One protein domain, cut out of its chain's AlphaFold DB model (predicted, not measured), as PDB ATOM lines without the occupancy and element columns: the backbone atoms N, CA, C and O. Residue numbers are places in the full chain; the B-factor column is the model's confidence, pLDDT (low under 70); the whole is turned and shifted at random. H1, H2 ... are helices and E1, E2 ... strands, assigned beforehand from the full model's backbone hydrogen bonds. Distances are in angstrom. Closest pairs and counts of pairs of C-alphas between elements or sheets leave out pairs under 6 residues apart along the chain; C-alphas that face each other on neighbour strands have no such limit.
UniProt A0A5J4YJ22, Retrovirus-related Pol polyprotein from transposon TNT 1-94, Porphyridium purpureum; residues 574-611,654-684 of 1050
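What this domain is: This is residues 574 to 611 and 654 to 684 of the 1050 residues of the protein "Retrovirus-related Pol polyprotein from transposon TNT 1-94" of Porphyridium purpureum (UniProt A0A5J4YJ22). With little regular structure, this is a small sheet of three short strands, one helix beyond it, and a long loop, residues 580 to 611, which runs out and folds back where residues 585 to 586 pair antiparallel with 592 to 593. Of 69 printed residues, 22 are in E1, E2, H1 and E3, in chain order; the class is mixed. The mixed sheet runs E1 E2 E3. The whole is loose, radius of gyration of the C-alphas 14.0 A, spanning 41 by 30 by 19 A.

How they stand to each other: E1, residues 577 to 579, is parallel to E2, residues 657 to 660, at 45 degrees; N 578 and O 658 are 2.9 A apart. E2 is antiparallel to E3, residues 680 to 683, at 146 degrees; N 659 and O 681 are 2.8 A apart. H1, residues 663 to 673, is not on the sheet; its O i to N i+4 pairs are within hydrogen-bond range.

Where its parts are: E1 begins at C-alpha 577 (2.689, 22.457, -36.917). H1 measures 15.2 A, E2 10.1 A. E3 ends at C-alpha 683 (3.892, 19.941, -26.848).

The domain as a whole: Residues 612 to 653 are not printed; C-alphas 611 and 654 are 7.8 A apart. Residues 574 to 591 and 600 to 611 have pLDDT under 70.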
ATOM      1  N   GLU A 574       7.675  24.435 -39.794       47.78
ATOM      2  CA  GLU A 574       6.591  24.115 -40.749       47.78
ATOM      3  C   GLU A 574       6.169  22.628 -40.829       47.78
ATOM      4  O   GLU A 574       5.040  22.325 -41.223       47.78
ATOM      5  N   THR A 575       7.032  21.671 -40.472       48.28
ATOM      6  CA  THR A 575       6.778  20.232 -40.705       48.28
ATOM      7  C   THR A 575       5.917  19.526 -39.657       48.28
ATOM      8  O   THR A 575       5.373  18.462 -39.962       48.28
ATOM      9  N   HIS A 576       5.744  20.091 -38.457       56.28
ATOM     10  CA  HIS A 576       5.016  19.443 -37.346       56.28
ATOM     11  C   HIS A 576       4.006  20.382 -36.663       56.28
ATOM     12  O   HIS A 576       3.729  20.249 -35.466       56.28
ATOM     13  N   LEU A 577       3.492  21.354 -37.423       58.97
ATOM     14  CA  LEU A 577       2.689  22.457 -36.917       58.97
ATOM     15  C   LEU A 577       1.182  22.192 -37.024       58.97
ATOM     16  O   LEU A 577       0.642  21.946 -38.103       58.97
ATOM     17  N   PHE A 578       0.487  22.305 -35.897       65.56
ATOM     18  CA  PHE A 578      -0.968  22.222 -35.805       65.56
ATOM     19  C   PHE A 578      -1.516  23.540 -35.277       65.56
ATOM     20  O   PHE A 578      -1.011  24.030 -34.276       65.56
ATOM     21  N   ASN A 579      -2.574  24.101 -35.862       68.88
ATOM     22  CA  ASN A 579      -3.244  25.210 -35.179       68.88
ATOM     23  C   ASN A 579      -3.884  24.705 -33.881       68.88
ATOM     24  O   ASN A 579      -4.330  23.551 -33.790       68.88
ATOM     25  N   ASP A 580      -3.966  25.586 -32.901       69.44
ATOM     26  CA  ASP A 580      -4.801  25.386 -31.733       69.44
ATOM     27  C   ASP A 580      -6.278  25.753 -32.015       69.44
ATOM     28  O   ASP A 580      -6.659  26.091 -33.142       69.44
ATOM     29  N   ALA A 581      -7.128  25.581 -31.003       67.06
ATOM     30  CA  ALA A 581      -8.442  26.206 -30.873       67.06
ATOM     31  C   ALA A 581      -8.962  25.999 -29.442       67.06
ATOM     32  O   ALA A 581      -8.717  24.944 -28.845       67.06
ATOM     33  N   PHE A 582      -9.780  26.922 -28.937       69.81
ATOM     34  CA  PHE A 582     -10.576  26.698 -27.729       69.81
ATOM     35  C   PHE A 582     -11.953  26.065 -28.053       69.81
ATOM     36  O   PHE A 582     -12.734  26.596 -28.842       69.81
ATOM     37  N   ASP A 583     -12.270  24.901 -27.461       64.94
ATOM     38  CA  ASP A 583     -13.629  24.307 -27.468       64.94
ATOM     39  C   ASP A 583     -14.429  24.847 -26.277       64.94
ATOM     40  O   ASP A 583     -14.520  24.199 -25.229       64.94
ATOM     41  N   ASP A 584     -14.995  26.041 -26.454       67.69
ATOM     42  CA  ASP A 584     -15.784  26.729 -25.434       67.69
ATOM     43  C   ASP A 584     -17.231  26.244 -25.388       67.69
ATOM     44  O   ASP A 584     -17.981  26.295 -26.368       67.69
ATOM     45  N   ARG A 585     -17.662  25.794 -24.206       66.06
ATOM     46  CA  ARG A 585     -19.045  25.376 -23.956       66.06
ATOM     47  C   ARG A 585     -19.549  25.874 -22.619       66.06
ATOM     48  O   ARG A 585     -18.949  25.606 -21.582       66.06
ATOM     49  N   VAL A 586     -20.726  26.487 -22.630       67.12
ATOM     50  CA  VAL A 586     -21.501  26.712 -21.407       67.12
ATOM     51  C   VAL A 586     -22.097  25.371 -20.972       67.12
ATOM     52  O   VAL A 586     -22.799  24.705 -21.741       67.12
ATOM     53  N   LYS A 587     -21.778  24.931 -19.754       62.78
ATOM     54  CA  LYS A 587     -22.372  23.744 -19.130       62.78
ATOM     55  C   LYS A 587     -23.821  24.028 -18.708       62.78
ATOM     56  O   LYS A 587     -24.263  25.168 -18.634       62.78
ATOM     57  N   ALA A 588     -24.567  22.973 -18.379       47.00
ATOM     58  CA  ALA A 588     -25.957  23.095 -17.920       47.00
ATOM     59  C   ALA A 588     -26.116  23.826 -16.568       47.00
ATOM     60  O   ALA A 588     -27.215  24.269 -16.255       47.00
ATOM     61  N   ASP A 589     -25.035  23.951 -15.793       59.66
ATOM     62  CA  ASP A 589     -24.949  24.723 -14.544       59.66
ATOM     63  C   ASP A 589     -24.603  26.215 -14.773       59.66
ATOM     64  O   ASP A 589     -24.442  26.964 -13.814       59.66
ATOM     65  N   GLY A 590     -24.473  26.653 -16.032       63.09
ATOM     66  CA  GLY A 590     -24.077  28.013 -16.408       63.09
ATOM     67  C   GLY A 590     -22.566  28.267 -16.404       63.09
ATOM     68  O   GLY A 590     -22.133  29.312 -16.884       63.09
ATOM     69  N   SER A 591     -21.740  27.330 -15.926       63.59
ATOM     70  CA  SER A 591     -20.285  27.503 -15.920       63.59
ATOM     71  C   SER A 591     -19.680  27.336 -17.317       63.59
ATOM     72  O   SER A 591     -20.032  26.427 -18.076       63.59
ATOM     73  N   TYR A 592     -18.725  28.201 -17.652       70.00
ATOM     74  CA  TYR A 592     -17.953  28.094 -18.884       70.00
ATOM     75  C   TYR A 592     -16.941  26.946 -18.774       70.00
ATOM     76  O   TYR A 592     -16.312  26.728 -17.737       70.00
ATOM     77  N   LYS A 593     -16.805  26.180 -19.853       70.62
ATOM     78  CA  LYS A 593     -15.815  25.119 -20.022       70.62
ATOM     79  C   LYS A 593     -15.037  25.407 -21.296       70.62
ATOM     80  O   LYS A 593     -15.529  25.088 -22.374       70.62
ATOM     81  N   ALA A 594     -13.848  25.967 -21.136       70.38
ATOM     82  CA  ALA A 594     -12.851  26.104 -22.188       70.38
ATOM     83  C   ALA A 594     -11.928  24.873 -22.202       70.38
ATOM     84  O   ALA A 594     -11.715  24.226 -21.169       70.38
ATOM     85  N   ARG A 595     -11.386  24.526 -23.371       75.69
ATOM     86  CA  ARG A 595     -10.343  23.499 -23.549       75.69
ATOM     87  C   ARG A 595      -9.459  23.891 -24.724       75.69
ATOM     88  O   ARG A 595      -9.995  24.028 -25.817       75.69
ATOM     89  N   LEU A 596      -8.143  23.968 -24.525       79.75
ATOM     90  CA  LEU A 596      -7.187  24.076 -25.627       79.75
ATOM     91  C   LEU A 596      -7.129  22.741 -26.392       79.75
ATOM     92  O   LEU A 596      -6.973  21.674 -25.789       79.75
ATOM     93  N   VAL A 597      -7.283  22.794 -27.714       81.00
ATOM     94  CA  VAL A 597      -7.366  21.628 -28.603       81.00
ATOM     95  C   VAL A 597      -6.315  21.728 -29.700       81.00
ATOM     96  O   VAL A 597      -6.319  22.669 -30.487       81.00
ATOM     97  N   ALA A 598      -5.474  20.705 -29.835       76.44
ATOM     98  CA  ALA A 598      -4.626  20.546 -31.010       76.44
ATOM     99  C   ALA A 598      -5.502  20.173 -32.220       76.44
ATOM    100  O   ALA A 598      -6.120  19.106 -32.238       76.44
ATOM    101  N   CYS A 599      -5.579  21.001 -33.263       73.62
ATOM    102  CA  CYS A 599      -6.484  20.764 -34.394       73.62
ATOM    103  C   CYS A 599      -5.991  19.699 -35.406       73.62
ATOM    104  O   CYS A 599      -6.236  19.825 -36.607       73.62
ATOM    105  N   GLY A 600      -5.393  18.588 -34.952       60.12
ATOM    106  CA  GLY A 600      -4.883  17.477 -35.787       60.12
ATOM    107  C   GLY A 600      -5.917  16.733 -36.651       60.12
ATOM    108  O   GLY A 600      -5.571  15.870 -37.463       60.12
ATOM    109  N   HIS A 601      -7.196  17.090 -36.511       57.25
ATOM    110  CA  HIS A 601      -8.297  16.655 -37.372       57.25
ATOM    111  C   HIS A 601      -8.581  17.602 -38.555       57.25
ATOM    112  O   HIS A 601      -9.263  17.191 -39.492       57.25
ATOM    113  N   ARG A 602      -8.097  18.856 -38.521       54.44
ATOM    114  CA  ARG A 602      -8.323  19.883 -39.563       54.44
ATOM    115  C   ARG A 602      -7.134  20.072 -40.497       54.44
ATOM    116  O   ARG A 602      -7.328  20.495 -41.631       54.44
ATOM    117  N   PHE A 603      -5.929  19.754 -40.029       55.19
ATOM    118  CA  PHE A 603      -4.687  19.939 -40.778       55.19
ATOM    119  C   PHE A 603      -4.134  18.605 -41.280       55.19
ATOM    120  O   PHE A 603      -4.356  17.546 -40.684       55.19
ATOM    121  N   ALA A 604      -3.443  18.660 -42.418       53.91
ATOM    122  CA  ALA A 604      -2.855  17.497 -43.066       53.91
ATOM    123  C   ALA A 604      -1.598  17.050 -42.310       53.91
ATOM    124  O   ALA A 604      -0.479  17.378 -42.690       53.91
ATOM    125  N   ASP A 605      -1.807  16.290 -41.235       60.66
ATOM    126  CA  ASP A 605      -0.754  15.613 -40.483       60.66
ATOM    127  C   ASP A 605       0.027  14.656 -41.405       60.66
ATOM    128  O   ASP A 605      -0.385  13.514 -41.641       60.66
ATOM    129  N   ARG A 606       1.146  15.150 -41.954       56.69
ATOM    130  CA  ARG A 606       2.008  14.431 -42.908       56.69
ATOM    131  C   ARG A 606       2.566  13.138 -42.297       56.69
ATOM    132  O   ARG A 606       2.799  12.159 -43.007       56.69
ATOM    133  N   GLU A 607       2.680  13.092 -40.971       59.94
ATOM    134  CA  GLU A 607       3.216  11.978 -40.188       59.94
ATOM    135  C   GLU A 607       2.144  11.120 -39.503       59.94
ATOM    136  O   GLU A 607       2.489  10.178 -38.793       59.94
ATOM    137  N   ALA A 608       0.850  11.328 -39.770       57.31
ATOM    138  CA  ALA A 608      -0.227  10.492 -39.214       57.31
ATOM    139  C   ALA A 608      -0.130   8.995 -39.580       57.31
ATOM    140  O   ALA A 608      -0.917   8.186 -39.101       57.31
ATOM    141  N   HIS A 609       0.796   8.624 -40.465       59.50
ATOM    142  CA  HIS A 609       1.128   7.248 -40.821       59.50
ATOM    143  C   HIS A 609       2.191   6.609 -39.900       59.50
ATOM    144  O   HIS A 609       2.403   5.401 -39.981       59.50
ATOM    145  N   LEU A 610       2.862   7.407 -39.059       59.16
ATOM    146  CA  LEU A 610       3.827   6.977 -38.039       59.16
ATOM    147  C   LEU A 610       3.171   6.785 -36.661       59.16
ATOM    148  O   LEU A 610       3.734   6.113 -35.801       59.16
ATOM    149  N   THR A 611       1.983   7.358 -36.441       61.88
ATOM    150  CA  THR A 611       1.244   7.274 -35.174       61.88
ATOM    151  C   THR A 611       0.138   6.215 -35.225       61.88
ATOM    152  O   THR A 611      -0.466   5.951 -36.267       61.88
ATOM    153  N   ILE A 654       5.864  10.469 -29.491       72.69
ATOM    154  CA  ILE A 654       6.864   9.730 -30.294       72.69
ATOM    155  C   ILE A 654       7.635  10.667 -31.250       72.69
ATOM    156  O   ILE A 654       8.705  10.329 -31.750       72.69
ATOM    157  N   ARG A 655       7.084  11.857 -31.495       73.62
ATOM    158  CA  ARG A 655       7.578  12.899 -32.399       73.62
ATOM    159  C   ARG A 655       7.485  14.258 -31.712       73.62
ATOM    160  O   ARG A 655       6.658  14.443 -30.818       73.62
ATOM    161  N   ASN A 656       8.268  15.227 -32.176       77.75
ATOM    162  CA  ASN A 656       8.044  16.619 -31.798       77.75
ATOM    163  C   ASN A 656       6.723  17.096 -32.423       77.75
ATOM    164  O   ASN A 656       6.495  16.900 -33.613       77.75
ATOM    165  N   VAL A 657       5.861  17.720 -31.623       77.94
ATOM    166  CA  VAL A 657       4.599  18.318 -32.072       77.94
ATOM    167  C   VAL A 657       4.602  19.775 -31.639       77.94
ATOM    168  O   VAL A 657       4.882  20.059 -30.475       77.94
ATOM    169  N   TYR A 658       4.281  20.688 -32.552       80.56
ATOM    170  CA  TYR A 658       4.203  22.117 -32.265       80.56
ATOM    171  C   TYR A 658       2.787  22.624 -32.531       80.56
ATOM    172  O   TYR A 658       2.149  22.250 -33.517       80.56
ATOM    173  N   LEU A 659       2.292  23.486 -31.649       78.44
ATOM    174  CA  LEU A 659       1.087  24.267 -31.876       78.44
ATOM    175  C   LEU A 659       1.457  25.631 -32.446       78.44
ATOM    176  O   LEU A 659       2.309  26.315 -31.883       78.44
ATOM    177  N   ARG A 660       0.781  26.046 -33.517       80.94
ATOM    178  CA  ARG A 660       0.658  27.456 -33.886       80.94
ATOM    179  C   ARG A 660      -0.454  28.041 -33.039       80.94
ATOM    180  O   ARG A 660      -1.598  27.627 -33.209       80.94
ATOM    181  N   LEU A 661      -0.081  28.950 -32.149       80.31
ATOM    182  CA  LEU A 661      -0.989  29.630 -31.239       80.31
ATOM    183  C   LEU A 661      -1.544  30.875 -31.933       80.31
ATOM    184  O   LEU A 661      -0.766  31.736 -32.353       80.31
ATOM    185  N   ASP A 662      -2.865  30.972 -32.073       82.19
ATOM    186  CA  ASP A 662      -3.489  32.213 -32.543       82.19
ATOM    187  C   ASP A 662      -3.352  33.357 -31.520       82.19
ATOM    188  O   ASP A 662      -2.996  33.142 -30.361       82.19
ATOM    189  N   ASP A 663      -3.577  34.596 -31.964       81.50
ATOM    190  CA  ASP A 663      -3.383  35.789 -31.131       81.50
ATOM    191  C   ASP A 663      -4.219  35.734 -29.845       81.50
ATOM    192  O   ASP A 663      -3.697  35.996 -28.765       81.50
ATOM    193  N   SER A 664      -5.474  35.277 -29.935       83.50
ATOM    194  CA  SER A 664      -6.365  35.173 -28.776       83.50
ATOM    195  C   SER A 664      -5.895  34.119 -27.775       83.50
ATOM    196  O   SER A 664      -5.945  34.343 -26.566       83.50
ATOM    197  N   THR A 665      -5.359  32.998 -28.258       81.19
ATOM    198  CA  THR A 665      -4.755  31.972 -27.406       81.19
ATOM    199  C   THR A 665      -3.463  32.460 -26.760       81.19
ATOM    200  O   THR A 665      -3.216  32.144 -25.595       81.19
ATOM    201  N   ARG A 666      -2.640  33.246 -27.466       81.50
ATOM    202  CA  ARG A 666      -1.419  33.831 -26.891       81.50
ATOM    203  C   ARG A 666      -1.740  34.858 -25.816       81.50
ATOM    204  O   ARG A 666      -1.081  34.823 -24.779       81.50
ATOM    205  N   ASP A 667      -2.757  35.690 -26.015       83.75
ATOM    206  CA  ASP A 667      -3.238  36.635 -25.005       83.75
ATOM    207  C   ASP A 667      -3.752  35.883 -23.764       83.75
ATOM    208  O   ASP A 667      -3.245  36.096 -22.665       83.75
ATOM    209  N   ILE A 668      -4.645  34.896 -23.939       81.88
ATOM    210  CA  ILE A 668      -5.177  34.061 -22.843       81.88
ATOM    211  C   ILE A 668      -4.059  33.348 -22.068       81.88
ATOM    212  O   ILE A 668      -4.074  33.318 -20.837       81.88
ATOM    213  N   LEU A 669      -3.085  32.748 -22.759       80.25
ATOM    214  CA  LEU A 669      -1.963  32.078 -22.099       80.25
ATOM    215  C   LEU A 669      -1.045  33.079 -21.385       80.25
ATOM    216  O   LEU A 669      -0.559  32.771 -20.299       80.25
ATOM    217  N   THR A 670      -0.858  34.277 -21.945       81.31
ATOM    218  CA  THR A 670      -0.078  35.356 -21.324       81.31
ATOM    219  C   THR A 670      -0.739  35.858 -20.042       81.31
ATOM    220  O   THR A 670      -0.053  35.977 -19.027       81.31
ATOM    221  N   ASP A 671      -2.059  36.051 -20.045       83.75
ATOM    222  CA  ASP A 671      -2.841  36.417 -18.857       83.75
ATOM    223  C   ASP A 671      -2.777  35.332 -17.766       83.75
ATOM    224  O   ASP A 671      -2.669  35.641 -16.579       83.75
ATOM    225  N   ILE A 672      -2.818  34.050 -18.154       80.31
ATOM    226  CA  ILE A 672      -2.771  32.915 -17.216       80.31
ATOM    227  C   ILE A 672      -1.379  32.733 -16.596       80.31
ATOM    228  O   ILE A 672      -1.283  32.401 -15.413       80.31
ATOM    229  N   THR A 673      -0.299  32.897 -17.369       82.06
ATOM    230  CA  THR A 673       1.068  32.592 -16.903       82.06
ATOM    231  C   THR A 673       1.889  33.815 -16.505       82.06
ATOM    232  O   THR A 673       2.973  33.649 -15.951       82.06
ATOM    233  N   GLY A 674       1.427  35.032 -16.807       82.81
ATOM    234  CA  GLY A 674       2.185  36.272 -16.611       82.81
ATOM    235  C   GLY A 674       3.410  36.418 -17.527       82.81
ATOM    236  O   GLY A 674       4.262  37.267 -17.277       82.81
ATOM    237  N   GLN A 675       3.522  35.594 -18.573       81.50
ATOM    238  CA  GLN A 675       4.651  35.564 -19.508       81.50
ATOM    239  C   GLN A 675       4.125  35.597 -20.941       81.50
ATOM    240  O   GLN A 675       3.244  34.817 -21.274       81.50
ATOM    241  N   GLN A 676       4.697  36.445 -21.796       81.06
ATOM    242  CA  GLN A 676       4.285  36.543 -23.196       81.06
ATOM    243  C   GLN A 676       4.581  35.248 -23.974       81.06
ATOM    244  O   GLN A 676       5.720  34.774 -23.986       81.06
ATOM    245  N   TRP A 677       3.568  34.692 -24.647       76.56
ATOM    246  CA  TRP A 677       3.705  33.440 -25.402       76.56
ATOM    247  C   TRP A 677       4.140  33.642 -26.870       76.56
ATOM    248  O   TRP A 677       3.644  34.545 -27.556       76.56
ATOM    249  N   PRO A 678       5.043  32.786 -27.394       80.19
ATOM    250  CA  PRO A 678       5.475  32.823 -28.791       80.19
ATOM    251  C   PRO A 678       4.376  32.340 -29.753       80.19
ATOM    252  O   PRO A 678       3.429  31.666 -29.355       80.19
ATOM    253  N   LEU A 679       4.536  32.625 -31.052       76.38
ATOM    254  CA  LEU A 679       3.639  32.140 -32.119       76.38
ATOM    255  C   LEU A 679       3.567  30.603 -32.200       76.38
ATOM    256  O   LEU A 679       2.564  30.044 -32.642       76.38
ATOM    257  N   HIS A 680       4.634  29.919 -31.778       80.31
ATOM    258  CA  HIS A 680       4.780  28.473 -31.877       80.31
ATOM    259  C   HIS A 680       5.194  27.879 -30.524       80.31
ATOM    260  O   HIS A 680       6.201  28.292 -29.955       80.31
ATOM    261  N   ALA A 681       4.447  26.893 -30.023       76.12
ATOM    262  CA  ALA A 681       4.709  26.229 -28.744       76.12
ATOM    263  C   ALA A 681       4.854  24.712 -28.917       76.12
ATOM    264  O   ALA A 681       4.025  24.072 -29.562       76.12
ATOM    265  N   LYS A 682       5.894  24.112 -28.332       81.69
ATOM    266  CA  LYS A 682       6.111  22.660 -28.378       81.69
ATOM    267  C   LYS A 682       5.215  21.945 -27.363       81.69
ATOM    268  O   LYS A 682       5.158  22.342 -26.204       81.69
ATOM    269  N   LEU A 683       4.569  20.853 -27.769       80.75
ATOM    270  CA  LEU A 683       3.892  19.941 -26.848       80.75
ATOM    271  C   LEU A 683       4.882  18.917 -26.286       80.75
ATOM    272  O   LEU A 683       5.503  18.161 -27.032       80.75
ATOM    273  N   GLU A 684       4.987  18.859 -24.959       80.94
ATOM    274  CA  GLU A 684       5.733  17.810 -24.247       80.94
ATOM    275  C   GLU A 684       4.880  16.558 -23.991       80.94
ATOM    276  O   GLU A 684       5.390  15.438 -23.946       80.94
TER     277      GLU A 684